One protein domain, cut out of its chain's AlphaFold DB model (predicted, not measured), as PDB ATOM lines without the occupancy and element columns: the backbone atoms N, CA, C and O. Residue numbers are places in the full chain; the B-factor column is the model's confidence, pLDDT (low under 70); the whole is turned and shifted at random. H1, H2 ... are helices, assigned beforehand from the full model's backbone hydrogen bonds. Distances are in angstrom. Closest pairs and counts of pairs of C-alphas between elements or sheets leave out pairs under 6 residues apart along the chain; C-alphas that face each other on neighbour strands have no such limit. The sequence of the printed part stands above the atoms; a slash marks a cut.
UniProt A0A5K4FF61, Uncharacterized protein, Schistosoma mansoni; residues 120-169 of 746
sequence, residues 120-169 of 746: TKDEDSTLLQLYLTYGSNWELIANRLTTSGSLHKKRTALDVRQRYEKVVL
ATOM      1  N   THR A 120     215.152 274.530 221.329       81.74
ATOM      2  CA  THR A 120     215.807 273.633 220.372       81.74
ATOM      3  C   THR A 120     214.979 273.519 219.090       81.74
ATOM      4  O   THR A 120     213.783 273.812 219.067       81.74
ATOM      5  N   LYS A 121     215.602 273.053 218.002       78.82
ATOM      6  CA  LYS A 121     214.872 272.752 216.756       78.82
ATOM      7  C   LYS A 121     213.852 271.619 216.950       78.82
ATOM      8  O   LYS A 121     212.882 271.536 216.204       78.82
ATOM      9  N   ASP A 122     214.059 270.787 217.965       78.52
ATOM     10  CA  ASP A 122     213.186 269.676 218.339       78.52
ATOM     11  C   ASP A 122     212.000 270.155 219.191       78.52
ATOM     12  O   ASP A 122     210.876 269.688 219.010       78.52
ATOM     13  N   GLU A 123     212.195 271.163 220.050       82.69
ATOM     14  CA  GLU A 123     211.085 271.896 220.672       82.69
ATOM     15  C   GLU A 123     210.264 272.670 219.626       82.69
ATOM     16  O   GLU A 123     209.045 272.743 219.752       82.69
ATOM     17  N   ASP A 124     210.886 273.198 218.566       86.48
ATOM     18  CA  ASP A 124     210.165 273.853 217.462       86.48
ATOM     19  C   ASP A 124     209.366 272.863 216.602       86.48
ATOM     20  O   ASP A 124     208.219 273.141 216.242       86.48
ATOM     21  N   SER A 125     209.944 271.705 216.268       83.43
ATOM     22  CA  SER A 125     209.260 270.685 215.465       83.43
ATOM     23  C   SER A 125     208.118 270.031 216.247       83.43
ATOM     24  O   SER A 125     207.016 269.881 215.712       83.43
ATOM     25  N   THR A 126     208.319 269.743 217.538       85.29
ATOM     26  CA  THR A 126     207.243 269.282 218.427       85.29
ATOM     27  C   THR A 126     206.193 270.366 218.663       85.29
ATOM     28  O   THR A 126     205.009 270.048 218.629       85.29
ATOM     29  N   LEU A 127     206.558 271.646 218.794       87.49
ATOM     30  CA  LEU A 127     205.603 272.763 218.854       87.49
ATOM     31  C   LEU A 127     204.732 272.850 217.593       87.49
ATOM     32  O   LEU A 127     203.512 272.982 217.704       87.49
ATOM     33  N   LEU A 128     205.318 272.730 216.399       86.76
ATOM     34  CA  LEU A 128     204.554 272.700 215.146       86.76
ATOM     35  C   LEU A 128     203.629 271.473 215.076       86.76
ATOM     36  O   LEU A 128     202.449 271.624 214.762       86.76
ATOM     37  N   GLN A 129     204.115 270.285 215.447       85.61
ATOM     38  CA  GLN A 129     203.319 269.050 215.480       85.61
ATOM     39  C   GLN A 129     202.173 269.108 216.508       85.61
ATOM     40  O   GLN A 129     201.065 268.622 216.258       85.61
ATOM     41  N   LEU A 130     202.409 269.738 217.661       87.03
ATOM     42  CA  LEU A 130     201.410 269.955 218.706       87.03
ATOM     43  C   LEU A 130     200.390 271.033 218.311       87.03
ATOM     44  O   LEU A 130     199.210 270.885 218.610       87.03
ATOM     45  N   TYR A 131     200.792 272.068 217.569       88.36
ATOM     46  CA  TYR A 131     199.851 273.024 216.979       88.36
ATOM     47  C   TYR A 131     198.983 272.377 215.887       88.36
ATOM     48  O   TYR A 131     197.780 272.623 215.831       88.36
ATOM     49  N   LEU A 132     199.552 271.496 215.055       84.54
ATOM     50  CA  LEU A 132     198.798 270.735 214.049       84.54
ATOM     51  C   LEU A 132     197.770 269.766 214.663       84.54
ATOM     52  O   LEU A 132     196.799 269.421 213.995       84.54
ATOM     53  N   THR A 133     197.955 269.346 215.920       85.01
ATOM     54  CA  THR A 133     197.070 268.386 216.610       85.01
ATOM     55  C   THR A 133     196.128 269.015 217.644       85.01
ATOM     56  O   THR A 133     195.045 268.475 217.862       85.01
ATOM     57  N   TYR A 134     196.481 270.158 218.248       84.25
ATOM     58  CA  TYR A 134     195.679 270.842 219.283       84.25
ATOM     59  C   TYR A 134     195.278 272.284 218.925       84.25
ATOM     60  O   TYR A 134     194.632 272.966 219.726       84.25
ATOM     61  N   GLY A 135     195.629 272.764 217.728       86.45
ATOM     62  CA  GLY A 135     195.322 274.117 217.265       86.45
ATOM     63  C   GLY A 135     195.927 275.185 218.174       86.45
ATOM     64  O   GLY A 135     197.030 275.041 218.689       86.45
ATOM     65  N   SER A 136     195.189 276.264 218.434       85.78
ATOM     66  CA  SER A 136     195.627 277.340 219.333       85.78
ATOM     67  C   SER A 136     195.408 277.045 220.829       85.78
ATOM     68  O   SER A 136     195.245 277.985 221.608       85.78
ATOM     69  N   ASN A 137     195.355 275.777 221.255       85.74
ATOM     70  CA  ASN A 137     195.266 275.418 222.674       85.74
ATOM     71  C   ASN A 137     196.661 275.449 223.326       85.74
ATOM     72  O   ASN A 137     197.303 274.424 223.562       85.74
ATOM     73  N   TRP A 138     197.138 276.664 223.597       89.16
ATOM     74  CA  TRP A 138     198.487 276.920 224.105       89.16
ATOM     75  C   TRP A 138     198.783 276.254 225.455       89.16
ATOM     76  O   TRP A 138     199.942 275.955 225.726       89.16
ATOM     77  N   GLU A 139     197.768 275.981 226.278       84.36
ATOM     78  CA  GLU A 139     197.924 275.286 227.563       84.36
ATOM     79  C   GLU A 139     198.172 273.785 227.376       84.36
ATOM     80  O   GLU A 139     199.106 273.246 227.969       84.36
ATOM     81  N   LEU A 140     197.414 273.105 226.504       83.58
ATOM     82  CA  LEU A 140     197.691 271.700 226.170       83.58
ATOM     83  C   LEU A 140     199.048 271.536 225.475       83.58
ATOM     84  O   LEU A 140     199.762 270.575 225.763       83.58
ATOM     85  N   ILE A 141     199.420 272.473 224.598       86.78
ATOM     86  CA  ILE A 141     200.727 272.465 223.927       86.78
ATOM     87  C   ILE A 141     201.851 272.694 224.948       86.78
ATOM     88  O   ILE A 141     202.815 271.934 224.953       86.78
ATOM     89  N   ALA A 142     201.713 273.673 225.850       86.13
ATOM     90  CA  ALA A 142     202.675 273.915 226.925       86.13
ATOM     91  C   ALA A 142     202.847 272.700 227.834       86.13
ATOM     92  O   ALA A 142     203.969 272.226 228.005       86.13
ATOM     93  N   ASN A 143     201.745 272.137 228.333       83.71
ATOM     94  CA  ASN A 143     201.781 270.950 229.184       83.71
ATOM     95  C   ASN A 143     202.474 269.775 228.471       83.71
ATOM     96  O   ASN A 143     203.341 269.130 229.059       83.71
ATOM     97  N   ARG A 144     202.177 269.537 227.185       83.05
ATOM     98  CA  ARG A 144     202.836 268.480 226.396       83.05
ATOM     99  C   ARG A 144     204.324 268.742 226.167       83.05
ATOM    100  O   ARG A 144     205.108 267.818 226.363       83.05
ATOM    101  N   LEU A 145     204.731 269.973 225.850       80.40
ATOM    102  CA  LEU A 145     206.150 270.342 225.745       80.40
ATOM    103  C   LEU A 145     206.888 270.151 227.081       80.40
ATOM    104  O   LEU A 145     208.001 269.634 227.087       80.40
ATOM    105  N   THR A 146     206.263 270.478 228.219       78.60
ATOM    106  CA  THR A 146     206.876 270.249 229.543       78.60
ATOM    107  C   THR A 146     206.953 268.779 229.953       78.60
ATOM    108  O   THR A 146     207.843 268.416 230.714       78.60
ATOM    109  N   THR A 147     206.062 267.927 229.441       68.07
ATOM    110  CA  THR A 147     206.097 266.475 229.687       68.07
ATOM    111  C   THR A 147     207.062 265.751 228.739       68.07
ATOM    112  O   THR A 147     207.570 264.689 229.082       68.07
ATOM    113  N   SER A 148     207.367 266.317 227.565       61.36
ATOM    114  CA  SER A 148     208.138 265.656 226.497       61.36
ATOM    115  C   SER A 148     209.668 265.610 226.704       61.36
ATOM    116  O   SER A 148     210.409 265.474 225.732       61.36
ATOM    117  N   GLY A 149     210.153 265.682 227.948       54.16
ATOM    118  CA  GLY A 149     211.518 265.254 228.290       54.16
ATOM    119  C   GLY A 149     212.656 266.269 228.107       54.16
ATOM    120  O   GLY A 149     213.779 265.854 227.839       54.16
ATOM    121  N   SER A 150     212.413 267.573 228.284       53.43
ATOM    122  CA  SER A 150     213.486 268.583 228.378       53.43
ATOM    123  C   SER A 150     213.705 269.020 229.831       53.43
ATOM    124  O   SER A 150     212.746 269.302 230.549       53.43
ATOM    125  N   LEU A 151     214.965 269.100 230.280       54.04
ATOM    126  CA  LEU A 151     215.359 269.334 231.683       54.04
ATOM    127  C   LEU A 151     215.211 270.808 232.127       54.04
ATOM    128  O   LEU A 151     215.993 271.325 232.931       54.04
ATOM    129  N   HIS A 152     214.259 271.535 231.546       55.30
ATOM    130  CA  HIS A 152     214.201 272.990 231.596       55.30
ATOM    131  C   HIS A 152     212.834 273.514 232.047       55.30
ATOM    132  O   HIS A 152     211.780 272.955 231.751       55.30
ATOM    133  N   LYS A 153     212.898 274.614 232.810       62.03
ATOM    134  CA  LYS A 153     211.801 275.356 233.450       62.03
ATOM    135  C   LYS A 153     210.497 275.324 232.640       62.03
ATOM    136  O   LYS A 153     210.496 275.729 231.480       62.03
ATOM    137  N   LYS A 154     209.396 274.907 233.291       68.68
ATOM    138  CA  LYS A 154     208.051 274.761 232.701       68.68
ATOM    139  C   LYS A 154     207.730 275.898 231.718       68.68
ATOM    140  O   LYS A 154     207.514 277.029 232.150       68.68
ATOM    141  N   ARG A 155     207.691 275.586 230.415       75.91
ATOM    142  CA  ARG A 155     207.263 276.508 229.352       75.91
ATOM    143  C   ARG A 155     205.820 276.940 229.645       75.91
ATOM    144  O   ARG A 155     204.963 276.081 229.841       75.91
ATOM    145  N   THR A 156     205.531 278.238 229.690       83.41
ATOM    146  CA  THR A 156     204.150 278.724 229.853       83.41
ATOM    147  C   THR A 156     203.425 278.769 228.508       83.41
ATOM    148  O   THR A 156     204.052 278.873 227.453       83.41
ATOM    149  N   ALA A 157     202.089 278.771 228.526       84.51
ATOM    150  CA  ALA A 157     201.267 278.971 227.327       84.51
ATOM    151  C   ALA A 157     201.646 280.251 226.545       84.51
ATOM    152  O   ALA A 157     201.562 280.287 225.316       84.51
ATOM    153  N   LEU A 158     202.117 281.287 227.249       83.45
ATOM    154  CA  LEU A 158     202.586 282.541 226.663       83.45
ATOM    155  C   LEU A 158     203.946 282.379 225.963       83.45
ATOM    156  O   LEU A 158     204.085 282.836 224.828       83.45
ATOM    157  N   ASP A 159     204.912 281.681 226.574       84.88
ATOM    158  CA  ASP A 159     206.219 281.392 225.953       84.88
ATOM    159  C   ASP A 159     206.055 280.571 224.669       84.88
ATOM    160  O   ASP A 159     206.636 280.884 223.629       84.88
ATOM    161  N   VAL A 160     205.224 279.529 224.748       87.53
ATOM    162  CA  VAL A 160     204.901 278.602 223.655       87.53
ATOM    163  C   VAL A 160     204.273 279.342 222.481       87.53
ATOM    164  O   VAL A 160     204.714 279.191 221.340       87.53
ATOM    165  N   ARG A 161     203.287 280.201 222.758       88.84
ATOM    166  CA  ARG A 161     202.664 281.043 221.738       88.84
ATOM    167  C   ARG A 161     203.666 282.015 221.110       88.84
ATOM    168  O   ARG A 161     203.715 282.129 219.885       88.84
ATOM    169  N   GLN A 162     204.481 282.699 221.917       86.46
ATOM    170  CA  GLN A 162     205.506 283.613 221.399       86.46
ATOM    171  C   GLN A 162     206.554 282.887 220.550       86.46
ATOM    172  O   GLN A 162     207.034 283.451 219.562       86.46
ATOM    173  N   ARG A 163     206.915 281.644 220.900       87.58
ATOM    174  CA  ARG A 163     207.801 280.837 220.060       87.58
ATOM    175  C   ARG A 163     207.121 280.442 218.760       87.58
ATOM    176  O   ARG A 163     207.734 280.640 217.720       87.58
ATOM    177  N   TYR A 164     205.869 279.989 218.792       89.35
ATOM    178  CA  TYR A 164     205.121 279.648 217.580       89.35
ATOM    179  C   TYR A 164     205.051 280.841 216.614       89.35
ATOM    180  O   TYR A 164     205.365 280.698 215.434       89.35
ATOM    181  N   GLU A 165     204.742 282.040 217.117       82.63
ATOM    182  CA  GLU A 165     204.731 283.262 216.303       82.63
ATOM    183  C   GLU A 165     206.119 283.582 215.706       82.63
ATOM    184  O   GLU A 165     206.199 283.967 214.540       82.63
ATOM    185  N   LYS A 166     207.221 283.358 216.442       83.00
ATOM    186  CA  LYS A 166     208.597 283.505 215.918       83.00
ATOM    187  C   LYS A 166     208.959 282.439 214.875       83.00
ATOM    188  O   LYS A 166     209.492 282.794 213.829       83.00
ATOM    189  N   VAL A 167     208.646 281.169 215.131       84.37
ATOM    190  CA  VAL A 167     208.917 280.028 214.239       84.37
ATOM    191  C   VAL A 167     208.154 280.193 212.925       84.37
ATOM    192  O   VAL A 167     208.756 280.148 211.854       84.37
ATOM    193  N   VAL A 168     206.855 280.503 212.980       79.95
ATOM    194  CA  VAL A 168     206.056 280.803 211.781       79.95
ATOM    195  C   VAL A 168     206.630 282.002 211.021       79.95
ATOM    196  O   VAL A 168     206.769 281.930 209.805       79.95
ATOM    197  N   LEU A 169     207.044 283.077 211.700       66.73
ATOM    198  CA  LEU A 169     207.690 284.217 211.034       66.73
ATOM    199  C   LEU A 169     209.069 283.895 210.426       66.73
ATOM    200  O   LEU A 169     209.498 284.633 209.543       66.73
TER     201      LEU A 169
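This is residues 120 to 169 of the 746 residues of an uncharacterized protein of Schistosoma mansoni (UniProt A0A5K4FF61). Three helices make a small cluster: H1, the longest, has H2 folded back over it at a slant, and H3 crosses H1 and meets H2 at a corner near their first residues. A loop, residues 148 to 156, joins H2 to H3. The printed part has 50 residues, all helix in class, ordered H1, H2, H3, with no named strand. It is compact, with a radius of gyration of the C-alphas of 9.5 A, spanning 26 by 19 by 17 A.

Find C-alpha 121 at (214.872, 272.752, 216.756); from there H1, residues 121 to 134, runs 19.5 A. H2 is residues 138 to 147, 14.1 A. H3, residues 157 to 169, runs 18.3 A to C-alpha 169 at (207.690, 284.217, 211.034).

H1 touches H2, closest at the C-alphas of Leu 130 and Ile 141, 5.8 A, at a steep tilt of 48 degrees, opposite ways. With residues 124 to 128 alone H1 touches H3, about perpendicular at 75 degrees; C-alphas 127 and 164 are closest, 7.0 A. H3 touches H2 with residues 157 to 161 alone, about perpendicular at 82 degrees; C-alphas 138 and 157 are closest, 4.7 A. In H1, H2 and H3 every O i to N i+4 pair is within hydrogen-bond range.

The farthest C-alphas, Leu 151 and Leu 169, are 26.6 A apart. The printed part has no cut; H1 to H2 is a tight link, H2 to H3 a short one. Look for pLDDT under 70 at residues 147 to 154 and 169.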